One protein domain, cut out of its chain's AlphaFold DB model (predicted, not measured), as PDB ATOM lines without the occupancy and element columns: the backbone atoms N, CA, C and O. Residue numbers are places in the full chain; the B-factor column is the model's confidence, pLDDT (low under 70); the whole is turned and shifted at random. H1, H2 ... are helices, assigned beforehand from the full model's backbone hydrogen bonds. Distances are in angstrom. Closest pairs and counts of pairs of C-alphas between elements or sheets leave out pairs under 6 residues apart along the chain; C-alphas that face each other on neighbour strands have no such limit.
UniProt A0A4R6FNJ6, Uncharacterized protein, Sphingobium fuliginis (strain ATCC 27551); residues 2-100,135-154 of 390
ATOM      1  N   THR A   2     151.586 248.542 138.830       34.94
ATOM      2  CA  THR A   2     152.748 248.877 139.667       34.94
ATOM      3  C   THR A   2     154.017 248.854 138.810       34.94
ATOM      4  O   THR A   2     154.278 247.895 138.084       34.94
ATOM      5  N   LYS A   3     154.778 249.957 138.823       38.09
ATOM      6  CA  LYS A   3     156.028 250.113 138.064       38.09
ATOM      7  C   LYS A   3     156.969 248.947 138.390       38.09
ATOM      8  O   LYS A   3     157.321 248.759 139.552       38.09
ATOM      9  N   LYS A   4     157.367 248.177 137.369       47.28
ATOM     10  CA  LYS A   4     158.394 247.129 137.490       47.28
ATOM     11  C   LYS A   4     159.643 247.738 138.153       47.28
ATOM     12  O   LYS A   4     160.057 248.821 137.729       47.28
ATOM     13  N   PRO A   5     160.223 247.100 139.182       49.38
ATOM     14  CA  PRO A   5     161.364 247.657 139.891       49.38
ATOM     15  C   PRO A   5     162.546 247.795 138.928       49.38
ATOM     16  O   PRO A   5     162.773 246.945 138.072       49.38
ATOM     17  N   ASN A   6     163.322 248.869 139.081       57.22
ATOM     18  CA  ASN A   6     164.528 249.172 138.298       57.22
ATOM     19  C   ASN A   6     165.659 248.121 138.441       57.22
ATOM     20  O   ASN A   6     166.765 248.338 137.943       57.22
ATOM     21  N   ALA A   7     165.398 246.995 139.107       54.22
ATOM     22  CA  ALA A   7     166.309 245.879 139.277       54.22
ATOM     23  C   ALA A   7     166.045 244.822 138.183       54.22
ATOM     24  O   ALA A   7     164.931 244.306 138.072       54.22
ATOM     25  N   PRO A   8     167.026 244.493 137.323       61.00
ATOM     26  CA  PRO A   8     166.897 243.369 136.413       61.00
ATOM     27  C   PRO A   8     166.761 242.070 137.211       61.00
ATOM     28  O   PRO A   8     167.528 241.823 138.136       61.00
ATOM     29  N   ARG A   9     165.826 241.214 136.782       66.31
ATOM     30  CA  ARG A   9     165.447 239.936 137.413       66.31
ATOM     31  C   ARG A   9     166.629 239.015 137.746       66.31
ATOM     32  O   ARG A   9     166.499 238.169 138.615       66.31
ATOM     33  N   TRP A  10     167.770 239.161 137.071       68.12
ATOM     34  CA  TRP A  10     168.957 238.354 137.339       68.12
ATOM     35  C   TRP A  10     169.825 238.874 138.496       68.12
ATOM     36  O   TRP A  10     170.538 238.068 139.075       68.12
ATOM     37  N   LEU A  11     169.760 240.161 138.873       68.00
ATOM     38  CA  LEU A  11     170.480 240.669 140.054       68.00
ATOM     39  C   LEU A  11     169.917 240.044 141.334       68.00
ATOM     40  O   LEU A  11     170.675 239.646 142.207       68.00
ATOM     41  N   ASP A  12     168.597 239.882 141.397       75.44
ATOM     42  CA  ASP A  12     167.948 239.175 142.503       75.44
ATOM     43  C   ASP A  12     168.272 237.669 142.469       75.44
ATOM     44  O   ASP A  12     168.443 237.052 143.515       75.44
ATOM     45  N   LEU A  13     168.447 237.083 141.275       74.44
ATOM     46  CA  LEU A  13     168.916 235.698 141.127       74.44
ATOM     47  C   LEU A  13     170.388 235.531 141.531       74.44
ATOM     48  O   LEU A  13     170.739 234.498 142.083       74.44
ATOM     49  N   CYS A  14     171.252 236.522 141.294       74.00
ATOM     50  CA  CYS A  14     172.624 236.517 141.807       74.00
ATOM     51  C   CYS A  14     172.634 236.487 143.336       74.00
ATOM     52  O   CYS A  14     173.367 235.681 143.906       74.00
ATOM     53  N   ASP A  15     171.799 237.305 143.979       74.75
ATOM     54  CA  ASP A  15     171.657 237.321 145.437       74.75
ATOM     55  C   ASP A  15     171.104 235.976 145.948       74.75
ATOM     56  O   ASP A  15     171.612 235.416 146.917       74.75
ATOM     57  N   GLU A  16     170.115 235.396 145.262       77.19
ATOM     58  CA  GLU A  16     169.537 234.083 145.593       77.19
ATOM     59  C   GLU A  16     170.572 232.949 145.470       77.19
ATOM     60  O   GLU A  16     170.693 232.103 146.359       77.19
ATOM     61  N   VAL A  17     171.385 232.964 144.409       77.31
ATOM     62  CA  VAL A  17     172.481 232.006 144.212       77.31
ATOM     63  C   VAL A  17     173.585 232.224 145.251       77.31
ATOM     64  O   VAL A  17     174.080 231.241 145.801       77.31
ATOM     65  N   ALA A  18     173.943 233.469 145.575       75.75
ATOM     66  CA  ALA A  18     174.927 233.784 146.612       75.75
ATOM     67  C   ALA A  18     174.468 233.291 147.997       75.75
ATOM     68  O   ALA A  18     175.232 232.641 148.704       75.75
ATOM     69  N   ASN A  19     173.191 233.484 148.332       76.62
ATOM     70  CA  ASN A  19     172.581 233.015 149.581       76.62
ATOM     71  C   ASN A  19     172.466 231.481 149.676       76.62
ATOM     72  O   ASN A  19     172.246 230.940 150.763       76.62
ATOM     73  N   SER A  20     172.603 230.774 148.549       73.31
ATOM     74  CA  SER A  20     172.639 229.306 148.497       73.31
ATOM     75  C   SER A  20     174.037 228.709 148.721       73.31
ATOM     76  O   SER A  20     174.164 227.490 148.871       73.31
ATOM     77  N   LEU A  21     175.098 229.525 148.693       70.38
ATOM     78  CA  LEU A  21     176.470 229.065 148.931       70.38
ATOM     79  C   LEU A  21     176.579 228.485 150.351       70.38
ATOM     80  O   LEU A  21     176.016 229.038 151.292       70.38
ATOM     81  N   GLY A  22     177.243 227.337 150.507       61.66
ATOM     82  CA  GLY A  22     177.321 226.608 151.778       61.66
ATOM     83  C   GLY A  22     176.124 225.701 152.094       61.66
ATOM     84  O   GLY A  22     176.207 224.914 153.032       61.66
ATOM     85  N   ARG A  23     175.025 225.743 151.318       61.72
ATOM     86  CA  ARG A  23     173.847 224.870 151.532       61.72
ATOM     87  C   ARG A  23     173.956 223.498 150.856       61.72
ATOM     88  O   ARG A  23     173.250 222.570 151.235       61.72
ATOM     89  N   LEU A  24     174.826 223.355 149.855       52.31
ATOM     90  CA  LEU A  24     175.063 222.102 149.133       52.31
ATOM     91  C   LEU A  24     176.415 221.534 149.585       52.31
ATOM     92  O   LEU A  24     177.434 222.170 149.349       52.31
ATOM     93  N   ASN A  25     176.422 220.354 150.217       45.50
ATOM     94  CA  ASN A  25     177.565 219.683 150.880       45.50
ATOM     95  C   ASN A  25     178.795 219.372 149.981       45.50
ATOM     96  O   ASN A  25     179.250 218.233 149.895       45.50
ATOM     97  N   SER A  26     179.380 220.360 149.304       47.56
ATOM     98  CA  SER A  26     180.622 220.205 148.546       47.56
ATOM     99  C   SER A  26     181.365 221.539 148.408       47.56
ATOM    100  O   SER A  26     181.092 222.329 147.507       47.56
ATOM    101  N   GLY A  27     182.375 221.768 149.256       54.19
ATOM    102  CA  GLY A  27     183.174 223.004 149.235       54.19
ATOM    103  C   GLY A  27     183.821 223.317 147.872       54.19
ATOM    104  O   GLY A  27     183.980 224.478 147.510       54.19
ATOM    105  N   LYS A  28     184.109 222.298 147.047       56.81
ATOM    106  CA  LYS A  28     184.616 222.494 145.674       56.81
ATOM    107  C   LYS A  28     183.577 223.101 144.717       56.81
ATOM    108  O   LYS A  28     183.959 223.864 143.834       56.81
ATOM    109  N   ALA A  29     182.287 222.799 144.886       63.34
ATOM    110  CA  ALA A  29     181.227 223.338 144.029       63.34
ATOM    111  C   ALA A  29     180.886 224.798 144.375       63.34
ATOM    112  O   ALA A  29     180.527 225.579 143.489       63.34
ATOM    113  N   ASP A  30     181.038 225.191 145.643       74.56
ATOM    114  CA  ASP A  30     180.830 226.573 146.090       74.56
ATOM    115  C   ASP A  30     181.925 227.510 145.576       74.56
ATOM    116  O   ASP A  30     181.604 228.555 145.018       74.56
ATOM    117  N   ILE A  31     183.200 227.103 145.632       76.50
ATOM    118  CA  ILE A  31     184.318 227.894 145.082       76.50
ATOM    119  C   ILE A  31     184.126 228.149 143.580       76.50
ATOM    120  O   ILE A  31     184.288 229.273 143.103       76.50
ATOM    121  N   GLN A  32     183.739 227.118 142.824       80.00
ATOM    122  CA  GLN A  32     183.458 227.263 141.394       80.00
ATOM    123  C   GLN A  32     182.280 228.208 141.134       80.00
ATOM    124  O   GLN A  32     182.362 229.051 140.245       80.00
ATOM    125  N   THR A  33     181.214 228.117 141.935       83.69
ATOM    126  CA  THR A  33     180.046 229.003 141.805       83.69
ATOM    127  C   THR A  33     180.418 230.457 142.110       83.69
ATOM    128  O   THR A  33     180.051 231.351 141.353       83.69
ATOM    129  N   VAL A  34     181.203 230.702 143.163       83.62
ATOM    130  CA  VAL A  34     181.699 232.040 143.524       83.62
ATOM    131  C   VAL A  34     182.530 232.641 142.392       83.62
ATOM    132  O   VAL A  34     182.320 233.791 142.013       83.62
ATOM    133  N   ASN A  35     183.426 231.856 141.789       85.44
ATOM    134  CA  ASN A  35     184.233 232.313 140.657       85.44
ATOM    135  C   ASN A  35     183.370 232.693 139.446       85.44
ATOM    136  O   ASN A  35     183.624 233.714 138.802       85.44
ATOM    137  N   VAL A  36     182.331 231.903 139.153       88.25
ATOM    138  CA  VAL A  36     181.369 232.206 138.085       88.25
ATOM    139  C   VAL A  36     180.631 233.510 138.382       88.25
ATOM    140  O   VAL A  36     180.628 234.399 137.531       88.25
ATOM    141  N   LEU A  37     180.077 233.677 139.587       86.94
ATOM    142  CA  LEU A  37     179.350 234.896 139.964       86.94
ATOM    143  C   LEU A  37     180.246 236.141 139.937       86.94
ATOM    144  O   LEU A  37     179.835 237.178 139.426       86.94
ATOM    145  N   ASN A  38     181.490 236.040 140.404       87.44
ATOM    146  CA  ASN A  38     182.433 237.159 140.404       87.44
ATOM    147  C   ASN A  38     182.825 237.599 138.992       87.44
ATOM    148  O   ASN A  38     182.945 238.796 138.722       87.44
ATOM    149  N   ASN A  39     182.993 236.647 138.072       88.75
ATOM    150  CA  ASN A  39     183.228 236.966 136.667       88.75
ATOM    151  C   ASN A  39     181.993 237.611 136.030       88.75
ATOM    152  O   ASN A  39     182.131 238.609 135.328       88.75
ATOM    153  N   VAL A  40     180.795 237.106 136.338       87.62
ATOM    154  CA  VAL A  40     179.524 237.685 135.884       87.62
ATOM    155  C   VAL A  40     179.367 239.132 136.365       87.62
ATOM    156  O   VAL A  40     179.137 240.020 135.543       87.62
ATOM    157  N   ILE A  41     179.565 239.395 137.661       85.81
ATOM    158  CA  ILE A  41     179.495 240.744 138.246       85.81
ATOM    159  C   ILE A  41     180.510 241.665 137.558       85.81
ATOM    160  O   ILE A  41     180.133 242.725 137.064       85.81
ATOM    161  N   ARG A  42     181.779 241.251 137.436       88.31
ATOM    162  CA  ARG A  42     182.831 242.073 136.815       88.31
ATOM    163  C   ARG A  42     182.510 242.432 135.361       88.31
ATOM    164  O   ARG A  42     182.608 243.599 134.986       88.31
ATOM    165  N   THR A  43     182.107 241.456 134.548       86.25
ATOM    166  CA  THR A  43     181.763 241.678 133.134       86.25
ATOM    167  C   THR A  43     180.579 242.635 132.993       86.25
ATOM    168  O   THR A  43     180.634 243.591 132.218       86.25
ATOM    169  N   LEU A  44     179.530 242.441 133.792       86.00
ATOM    170  CA  LEU A  44     178.309 243.240 133.706       86.00
ATOM    171  C   LEU A  44     178.501 244.667 134.222       86.00
ATOM    172  O   LEU A  44     177.999 245.620 133.618       86.00
ATOM    173  N   MET A  45     179.284 244.838 135.286       85.50
ATOM    174  CA  MET A  45     179.638 246.153 135.826       85.50
ATOM    175  C   MET A  45     180.505 246.974 134.863       85.50
ATOM    176  O   MET A  45     180.418 248.204 134.859       85.50
ATOM    177  N   ASN A  46     181.250 246.308 133.977       88.94
ATOM    178  CA  ASN A  46     182.022 246.933 132.901       88.94
ATOM    179  C   ASN A  46     181.190 247.272 131.649       88.94
ATOM    180  O   ASN A  46     181.761 247.616 130.617       88.94
ATOM    181  N   LYS A  47     179.849 247.211 131.721       88.56
ATOM    182  CA  LYS A  47     178.918 247.448 130.593       88.56
ATOM    183  C   LYS A  47     179.070 246.450 129.437       88.56
ATOM    184  O   LYS A  47     178.572 246.706 128.341       88.56
ATOM    185  N   GLN A  48     179.738 245.323 129.665       89.31
ATOM    186  CA  GLN A  48     179.901 244.275 128.665       89.31
ATOM    187  C   GLN A  48     178.765 243.256 128.779       89.31
ATOM    188  O   GLN A  48     178.213 243.037 129.859       89.31
ATOM    189  N   ALA A  49     178.398 242.645 127.653       89.06
ATOM    190  CA  ALA A  49     177.526 241.477 127.671       89.06
ATOM    191  C   ALA A  49     178.307 240.250 128.160       89.06
ATOM    192  O   ALA A  49     179.512 240.147 127.917       89.06
ATOM    193  N   LEU A  50     177.630 239.321 128.838       89.44
ATOM    194  CA  LEU A  50     178.244 238.045 129.196       89.44
ATOM    195  C   LEU A  50     178.607 237.257 127.927       89.44
ATOM    196  O   LEU A  50     177.741 237.093 127.068       89.44
ATOM    197  N   PRO A  51     179.838 236.724 127.819       91.50
ATOM    198  CA  PRO A  51     180.185 235.755 126.784       91.50
ATOM    199  C   PRO A  51     179.296 234.513 126.876       91.50
ATOM    200  O   PRO A  51     179.002 234.064 127.986       91.50
ATOM    201  N   ASP A  52     178.947 233.903 125.742       88.62
ATOM    202  CA  ASP A  52     177.983 232.790 125.671       88.62
ATOM    203  C   ASP A  52     178.309 231.640 126.635       88.62
ATOM    204  O   ASP A  52     177.442 231.138 127.349       88.62
ATOM    205  N   ARG A  53     179.592 231.273 126.745       88.69
ATOM    206  CA  ARG A  53     180.058 230.228 127.672       88.69
ATOM    207  C   ARG A  53     179.828 230.593 129.142       88.69
ATOM    208  O   ARG A  53     179.459 229.734 129.948       88.69
ATOM    209  N   LEU A  54     180.053 231.856 129.504       89.06
ATOM    210  CA  LEU A  54     179.838 232.349 130.864       89.06
ATOM    211  C   LEU A  54     178.340 232.497 131.158       89.06
ATOM    212  O   LEU A  54     177.906 232.135 132.247       89.06
ATOM    213  N   ALA A  55     177.552 232.944 130.178       88.06
ATOM    214  CA  ALA A  55     176.097 233.017 130.262       88.06
ATOM    215  C   ALA A  55     175.472 231.629 130.482       88.06
ATOM    216  O   ALA A  55     174.678 231.468 131.404       88.06
ATOM    217  N   ALA A  56     175.880 230.612 129.716       87.56
ATOM    218  CA  ALA A  56     175.392 229.242 129.882       87.56
ATOM    219  C   ALA A  56     175.721 228.677 131.274       87.56
ATOM    220  O   ALA A  56     174.845 228.144 131.952       87.56
ATOM    221  N   THR A  57     176.962 228.869 131.737       88.81
ATOM    222  CA  THR A  57     177.388 228.433 133.078       88.81
ATOM    223  C   THR A  57     176.607 229.155 134.179       88.81
ATOM    224  O   THR A  57     176.189 228.540 135.156       88.81
ATOM    225  N   PHE A  58     176.375 230.459 134.018       88.31
ATOM    226  CA  PHE A  58     175.610 231.266 134.964       88.31
ATOM    227  C   PHE A  58     174.141 230.828 135.051       88.31
ATOM    228  O   PHE A  58     173.617 230.664 136.154       88.31
ATOM    229  N   LEU A  59     173.490 230.577 133.911       88.00
ATOM    230  CA  LEU A  59     172.119 230.063 133.870       88.00
ATOM    231  C   LEU A  59     172.015 228.682 134.524       88.00
ATOM    232  O   LEU A  59     171.082 228.435 135.284       88.00
ATOM    233  N   GLU A  60     172.995 227.810 134.298       86.62
ATOM    234  CA  GLU A  60     173.040 226.494 134.935       86.62
ATOM    235  C   GLU A  60     173.228 226.591 136.458       86.62
ATOM    236  O   GLU A  60     172.548 225.899 137.218       86.62
ATOM    237  N   CYS A  61     174.073 227.516 136.933       86.19
ATOM    238  CA  CYS A  61     174.193 227.813 138.362       86.19
ATOM    239  C   CYS A  61     172.857 228.261 138.968       86.19
ATOM    240  O   CYS A  61     172.517 227.809 140.062       86.19
ATOM    241  N   ILE A  62     172.092 229.105 138.265       82.81
ATOM    242  CA  ILE A  62     170.762 229.538 138.709       82.81
ATOM    243  C   ILE A  62     169.819 228.339 138.814       82.81
ATOM    244  O   ILE A  62     169.248 228.124 139.882       82.81
ATOM    245  N   ARG A  63     169.676 227.533 137.752       83.69
ATOM    246  CA  ARG A  63     168.767 226.368 137.743       83.69
ATOM    247  C   ARG A  63     169.069 225.415 138.886       83.69
ATOM    248  O   ARG A  63     168.178 225.047 139.646       83.69
ATOM    249  N   ARG A  64     170.350 225.077 139.047       81.44
ATOM    250  CA  ARG A  64     170.809 224.117 140.049       81.44
ATOM    251  C   ARG A  64     170.610 224.602 141.484       81.44
ATOM    252  O   ARG A  64     170.352 223.783 142.357       81.44
ATOM    253  N   ARG A  65     170.771 225.902 141.749       79.12
ATOM    254  CA  ARG A  65     170.780 226.446 143.121       79.12
ATOM    255  C   ARG A  65     169.468 227.077 143.567       79.12
ATOM    256  O   ARG A  65     169.215 227.130 144.763       79.12
ATOM    257  N   THR A  66     168.641 227.525 142.627       77.50
ATOM    258  CA  THR A  66     167.309 228.090 142.913       77.50
ATOM    259  C   THR A  66     166.175 227.087 142.680       77.50
ATOM    260  O   THR A  66     165.032 227.376 143.011       77.50
ATOM    261  N   GLY A  67     166.465 225.919 142.089       76.31
ATOM    262  CA  GLY A  67     165.463 224.896 141.761       76.31
ATOM    263  C   GLY A  67     164.574 225.241 140.560       76.31
ATOM    264  O   GLY A  67     163.654 224.494 140.246       76.31
ATOM    265  N   ARG A  68     164.841 226.356 139.868       79.44
ATOM    266  CA  ARG A  68     164.061 226.831 138.713       79.44
ATOM    267  C   ARG A  68     164.566 226.194 137.424       79.44
ATOM    268  O   ARG A  68     165.287 226.828 136.655       79.44
ATOM    269  N   THR A  69     164.259 224.918 137.226       76.31
ATOM    270  CA  THR A  69     164.744 224.111 136.090       76.31
ATOM    271  C   THR A  69     164.241 224.604 134.730       76.31
ATOM    272  O   THR A  69     164.923 224.420 133.724       76.31
ATOM    273  N   ASP A  70     163.106 225.297 134.705       74.56
ATOM    274  CA  ASP A  70     162.475 225.914 133.534       74.56
ATOM    275  C   ASP A  70     163.045 227.303 133.184       74.56
ATOM    276  O   ASP A  70     162.664 227.906 132.178       74.56
ATOM    277  N   PHE A  71     163.978 227.833 133.983       78.50
ATOM    278  CA  PHE A  71     164.535 229.158 133.740       78.50
ATOM    279  C   PHE A  71     165.372 229.186 132.452       78.50
ATOM    280  O   PHE A  71     166.430 228.553 132.341       78.50
ATOM    281  N   ALA A  72     164.918 229.973 131.480       76.88
ATOM    282  CA  ALA A  72     165.617 230.245 130.234       76.88
ATOM    283  C   ALA A  72     165.744 231.757 130.012       76.88
ATOM    284  O   ALA A  72     164.858 232.538 130.361       76.88
ATOM    285  N   TYR A  73     166.860 232.169 129.415       80.19
ATOM    286  CA  TYR A  73     167.093 233.549 129.014       80.19
ATOM    287  C   TYR A  73     167.578 233.569 127.571       80.19
ATOM    288  O   TYR A  73     168.592 232.954 127.250       80.19
ATOM    289  N   ALA A  74     166.842 234.271 126.713       76.25
ATOM    290  CA  ALA A  74     167.200 234.460 125.318       76.25
ATOM    291  C   ALA A  74     167.762 235.873 125.121       76.25
ATOM    292  O   ALA A  74     167.113 236.861 125.469       76.25
ATOM    293  N   GLY A  75     168.963 235.961 124.546       83.69
ATOM    294  CA  GLY A  75     169.627 237.218 124.208       83.69
ATOM    295  C   GLY A  75     170.807 237.589 125.117       83.69
ATOM    296  O   GLY A  75     171.139 236.866 126.060       83.69
ATOM    297  N   PRO A  76     171.472 238.723 124.829       84.94
ATOM    298  CA  PRO A  76     172.673 239.134 125.542       84.94
ATOM    299  C   PRO A  76     172.345 239.591 126.967       84.94
ATOM    300  O   PRO A  76     171.644 240.585 127.173       84.94
ATOM    301  N   ILE A  77     172.914 238.907 127.960       85.62
ATOM    302  CA  ILE A  77     172.835 239.318 129.365       85.62
ATOM    303  C   ILE A  77     173.783 240.510 129.555       85.62
ATOM    304  O   ILE A  77     175.001 240.343 129.512       85.62
ATOM    305  N   LYS A  78     173.234 241.719 129.731       87.25
ATOM    306  CA  LYS A  78     173.987 242.972 129.939       87.25
ATOM    307  C   LYS A  78     173.261 243.931 130.886       87.25
ATOM    308  O   LYS A  78     172.045 243.836 131.053       87.25
ATOM    309  N   LEU A  79     173.996 244.882 131.469       83.31
ATOM    310  CA  LEU A  79     173.424 245.972 132.266       83.31
ATOM    311  C   LEU A  79     173.345 247.285 131.491       83.31
ATOM    312  O   LEU A  79     174.267 247.674 130.778       83.31
ATOM    313  N   THR A  80     172.257 248.018 131.709       85.44
ATOM    314  CA  THR A  80     172.152 249.432 131.328       85.44
ATOM    315  C   THR A  80     172.854 250.329 132.351       85.44
ATOM    316  O   THR A  80     173.043 249.958 133.512       85.44
ATOM    317  N   ALA A  81     173.190 251.562 131.959       83.44
ATOM    318  CA  ALA A  81     173.843 252.529 132.846       83.44
ATOM    319  C   ALA A  81     173.039 252.817 134.132       83.44
ATOM    320  O   ALA A  81     173.620 252.947 135.210       83.44
ATOM    321  N   ASN A  82     171.706 252.857 134.038       82.81
ATOM    322  CA  ASN A  82     170.830 253.078 135.191       82.81
ATOM    323  C   ASN A  82     170.843 251.894 136.165       82.81
ATOM    324  O   ASN A  82     170.847 252.101 137.376       82.81
ATOM    325  N   GLN A  83     170.913 250.667 135.650       82.00
ATOM    326  CA  GLN A  83     170.978 249.461 136.478       82.00
ATOM    327  C   GLN A  83     172.343 249.309 137.153       82.00
ATOM    328  O   GLN A  83     172.404 248.903 138.305       82.00
ATOM    329  N   ILE A  84     173.428 249.717 136.488       81.94
ATOM    330  CA  ILE A  84     174.757 249.809 137.113       81.94
ATOM    331  C   ILE A  84     174.727 250.823 138.257       81.94
ATOM    332  O   ILE A  84     175.189 250.534 139.357       81.94
ATOM    333  N   LYS A  85     174.151 252.011 138.027       84.00
ATOM    334  CA  LYS A  85     174.016 253.042 139.066       84.00
ATOM    335  C   LYS A  85     173.195 252.539 140.257       84.00
ATOM    336  O   LYS A  85     173.534 252.844 141.396       84.00
ATOM    337  N   TYR A  86     172.142 251.769 139.993       81.81
ATOM    338  CA  TYR A  86     171.344 251.108 141.021       81.81
ATOM    339  C   TYR A  86     172.164 250.060 141.791       81.81
ATOM    340  O   TYR A  86     172.233 250.138 143.012       81.81
ATOM    341  N   ALA A  87     172.853 249.149 141.096       78.31
ATOM    342  CA  ALA A  87     173.673 248.108 141.718       78.31
ATOM    343  C   ALA A  87     174.732 248.697 142.665       78.31
ATOM    344  O   ALA A  87     174.814 248.273 143.814       78.31
ATOM    345  N   LYS A  88     175.444 249.749 142.231       82.06
ATOM    346  CA  LYS A  88     176.434 250.459 143.062       82.06
ATOM    347  C   LYS A  88     175.830 251.079 144.322       82.06
ATOM    348  O   LYS A  88     176.413 250.993 145.394       82.06
ATOM    349  N   ARG A  89     174.652 251.704 144.217       81.69
ATOM    350  CA  ARG A  89     173.975 252.313 145.383       81.69
ATOM    351  C   ARG A  89     173.573 251.291 146.439       81.69
ATOM    352  O   ARG A  89     173.479 251.646 147.605       81.69
ATOM    353  N   HIS A  90     173.315 250.058 146.020       77.44
ATOM    354  CA  HIS A  90     172.889 248.974 146.897       77.44
ATOM    355  C   HIS A  90     174.024 247.989 147.223       77.44
ATOM    356  O   HIS A  90     173.748 246.913 147.738       77.44
ATOM    357  N   GLY A  91     175.281 248.333 146.910       79.19
ATOM    358  CA  GLY A  91     176.451 247.495 147.197       79.19
ATOM    359  C   GLY A  91     176.487 246.163 146.440       79.19
ATOM    360  O   GLY A  91     177.227 245.263 146.822       79.19
ATOM    361  N   ARG A  92     175.700 246.017 145.366       75.25
ATOM    362  CA  ARG A  92     175.610 244.791 144.549       75.25
ATOM    363  C   ARG A  92     176.697 244.692 143.472       75.25
ATOM    364  O   ARG A  92     176.660 243.813 142.618       75.25
ATOM    365  N   ASP A  93     177.638 245.627 143.471       75.69
ATOM    366  CA  ASP A  93     178.863 245.596 142.672       75.69
ATOM    367  C   ASP A  93     180.039 244.938 143.404       75.69
ATOM    368  O   ASP A  93     181.122 244.791 142.832       75.69
ATOM    369  N   GLN A  94     179.831 244.541 144.660       76.06
ATOM    370  CA  GLN A  94     180.852 243.905 145.473       76.06
ATOM    371  C   GLN A  94     181.096 242.465 145.017       76.06
ATOM    372  O   GLN A  94     180.179 241.712 144.691       76.06
ATOM    373  N   ILE A  95     182.373 242.089 144.993       72.12
ATOM    374  CA  ILE A  95     182.811 240.722 144.723       72.12
ATOM    375  C   ILE A  95     182.308 239.841 145.868       72.12
ATOM    376  O   ILE A  95     182.541 240.140 147.038       72.12
ATOM    377  N   ILE A  96     181.644 238.740 145.527       74.06
ATOM    378  CA  ILE A  96     181.209 237.747 146.502       74.06
ATOM    379  C   ILE A  96     182.466 237.070 147.034       74.06
ATOM    380  O   ILE A  96     183.202 236.404 146.295       74.06
ATOM    381  N   MET A  97     182.731 237.260 148.320       59.69
ATOM    382  CA  MET A  97     183.780 236.515 148.996       59.69
ATOM    383  C   MET A  97     183.322 235.066 149.125       59.69
ATOM    384  O   MET A  97     182.187 234.798 149.521       59.69
ATOM    385  N   ALA A  98     184.199 234.122 148.776       56.00
ATOM    386  CA  ALA A  98     183.950 232.730 149.119       56.00
ATOM    387  C   ALA A  98     183.715 232.650 150.635       56.00
ATOM    388  O   ALA A  98     184.399 233.378 151.362       56.00
ATOM    389  N   PRO A  99     182.778 231.811 151.115       49.94
ATOM    390  CA  PRO A  99     182.636 231.591 152.543       49.94
ATOM    391  C   PRO A  99     184.005 231.161 153.066       49.94
ATOM    392  O   PRO A  99     184.502 230.081 152.736       49.94
ATOM    393  N   GLN A 100     184.663 232.056 153.804       40.66
ATOM    394  CA  GLN A 100     185.859 231.685 154.526       40.66
ATOM    395  C   GLN A 100     185.383 230.673 155.551       40.66
ATOM    396  O   GLN A 100     184.447 230.948 156.300       40.66
ATOM    397  N   ASP A 135     161.971 227.480 165.635       69.31
ATOM    398  CA  ASP A 135     161.955 227.866 164.222       69.31
ATOM    399  C   ASP A 135     163.167 227.245 163.515       69.31
ATOM    400  O   ASP A 135     164.278 227.794 163.500       69.31
ATOM    401  N   PHE A 136     162.948 226.065 162.937       64.00
ATOM    402  CA  PHE A 136     163.983 225.308 162.238       64.00
ATOM    403  C   PHE A 136     164.508 226.010 160.987       64.00
ATOM    404  O   PHE A 136     165.662 225.790 160.620       64.00
ATOM    405  N   ASN A 137     163.750 226.937 160.392       58.69
ATOM    406  CA  ASN A 137     164.269 227.752 159.296       58.69
ATOM    407  C   ASN A 137     165.348 228.704 159.811       58.69
ATOM    408  O   ASN A 137     166.420 228.818 159.212       58.69
ATOM    409  N   ARG A 138     165.123 229.323 160.970       50.34
ATOM    410  CA  ARG A 138     166.123 230.183 161.608       50.34
ATOM    411  C   ARG A 138     167.322 229.380 162.117       50.34
ATOM    412  O   ARG A 138     168.458 229.801 161.912       50.34
ATOM    413  N   LEU A 139     167.110 228.190 162.678       48.84
ATOM    414  CA  LEU A 139     168.204 227.307 163.113       48.84
ATOM    415  C   LEU A 139     169.027 226.759 161.942       48.84
ATOM    416  O   LEU A 139     170.248 226.680 162.053       48.84
ATOM    417  N   SER A 140     168.399 226.465 160.800       48.88
ATOM    418  CA  SER A 140     169.098 226.049 159.575       48.88
ATOM    419  C   SER A 140     170.073 227.104 159.059       48.88
ATOM    420  O   SER A 140     171.109 226.757 158.494       48.88
ATOM    421  N   SER A 141     169.788 228.384 159.320       44.53
ATOM    422  CA  SER A 141     170.685 229.488 158.974       44.53
ATOM    423  C   SER A 141     171.889 229.629 159.914       44.53
ATOM    424  O   SER A 141     172.906 230.174 159.502       44.53
ATOM    425  N   ILE A 142     171.796 229.118 161.150       46.91
ATOM    426  CA  ILE A 142     172.846 229.220 162.180       46.91
ATOM    427  C   ILE A 142     173.709 227.951 162.221       46.91
ATOM    428  O   ILE A 142     174.928 228.031 162.315       46.91
ATOM    429  N   LEU A 143     173.080 226.778 162.145       47.72
ATOM    430  CA  LEU A 143     173.720 225.468 162.322       47.72
ATOM    431  C   LEU A 143     173.995 224.755 160.989       47.72
ATOM    432  O   LEU A 143     174.684 223.738 160.951       47.72
ATOM    433  N   GLY A 144     173.463 225.290 159.889       47.47
ATOM    434  CA  GLY A 144     173.457 224.648 158.580       47.47
ATOM    435  C   GLY A 144     172.258 223.713 158.399       47.47
ATOM    436  O   GLY A 144     171.765 223.100 159.347       47.47
ATOM    437  N   LEU A 145     171.796 223.590 157.149       48.03
ATOM    438  CA  LEU A 145     170.563 222.877 156.794       48.03
ATOM    439  C   LEU A 145     170.566 221.425 157.280       48.03
ATOM    440  O   LEU A 145     169.630 221.005 157.937       48.03
ATOM    441  N   ARG A 146     171.662 220.696 157.052       45.50
ATOM    442  CA  ARG A 146     171.789 219.287 157.450       45.50
ATOM    443  C   ARG A 146     171.703 219.099 158.968       45.50
ATOM    444  O   ARG A 146     171.105 218.135 159.431       45.50
ATOM    445  N   ALA A 147     172.320 219.994 159.739       48.97
ATOM    446  CA  ALA A 147     172.278 219.924 161.194       48.97
ATOM    447  C   ALA A 147     170.882 220.287 161.705       48.97
ATOM    448  O   ALA A 147     170.360 219.588 162.563       48.97
ATOM    449  N   ALA A 148     170.249 221.315 161.132       53.38
ATOM    450  CA  ALA A 148     168.884 221.689 161.475       53.38
ATOM    451  C   ALA A 148     167.849 220.634 161.069       53.38
ATOM    452  O   ALA A 148     166.937 220.401 161.843       53.38
ATOM    453  N   GLU A 149     168.014 219.948 159.936       55.97
ATOM    454  CA  GLU A 149     167.176 218.815 159.521       55.97
ATOM    455  C   GLU A 149     167.328 217.626 160.475       55.97
ATOM    456  O   GLU A 149     166.335 217.013 160.853       55.97
ATOM    457  N   LEU A 150     168.556 217.306 160.902       54.78
ATOM    458  CA  LEU A 150     168.799 216.249 161.890       54.78
ATOM    459  C   LEU A 150     168.228 216.618 163.264       54.78
ATOM    460  O   LEU A 150     167.616 215.774 163.913       54.78
ATOM    461  N   LEU A 151     168.384 217.875 163.684       59.41
ATOM    462  CA  LEU A 151     167.789 218.409 164.910       59.41
ATOM    463  C   LEU A 151     166.264 218.460 164.828       59.41
ATOM    464  O   LEU A 151     165.609 218.142 165.810       59.41
ATOM    465  N   GLU A 152     165.690 218.812 163.680       69.38
ATOM    466  CA  GLU A 152     164.248 218.814 163.443       69.38
ATOM    467  C   GLU A 152     163.690 217.394 163.450       69.38
ATOM    468  O   GLU A 152     162.668 217.135 164.083       69.38
ATOM    469  N   PHE A 153     164.364 216.464 162.779       62.69
ATOM    470  CA  PHE A 153     163.996 215.055 162.760       62.69
ATOM    471  C   PHE A 153     164.044 214.459 164.169       62.69
ATOM    472  O   PHE A 153     163.070 213.854 164.617       62.69
ATOM    473  N   TRP A 154     165.138 214.700 164.896       72.31
ATOM    474  CA  TRP A 154     165.283 214.292 166.289       72.31
ATOM    475  C   TRP A 154     164.197 214.921 167.173       72.31
ATOM    476  O   TRP A 154     163.486 214.202 167.866       72.31
TER     477      TRP A 154
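Overview. This is residues 2 to 100 and 135 to 154 of the 390 residues of an uncharacterized protein of Sphingobium fuliginis (strain ATCC 27551) (UniProt A0A4R6FNJ6). The long helix H2 forms a triangular three-helix body with H1 and H3; H4 sits near one end of H2, and H5 with H6 makes a small second lobe. The 119 printed residues hold six named helices, H1 to H6, and no named strand: all helix, only just compact, close to loose, with radius of gyration of the C-alphas 15.9 A and spans 51 by 34 by 30 A.

Along the chain. H2, residues 27 to 45, spans 27.0 A from C-alpha 27 at (183.174, 223.004, 149.235). H3 is residues 52 to 66, H1 9 to 19, H4 81 to 89, H5 136 to 143, H6 145 to 154, ending at C-alpha 154 (165.283, 214.292, 166.289).

Arrangement. H2, with residues 33 to 40 alone, touches H3 at a steep tilt of 54 degrees; the closest C-alphas, Val 36 and Phe 58, are 6.6 A apart. H3, with residues 61 to 66 alone, touches H1, closest C-alphas Arg 65 and Val 17, 5.9 A. In the six helices every O i to N i+4 pair is within hydrogen-bond range.

Size, cuts and confidence. Residues 101 to 134 are not printed; C-alphas 100 and 135 are 26.1 A apart. Link H3 to H4 is long. Residues 135 to 153 are among 41 with pLDDT under 70.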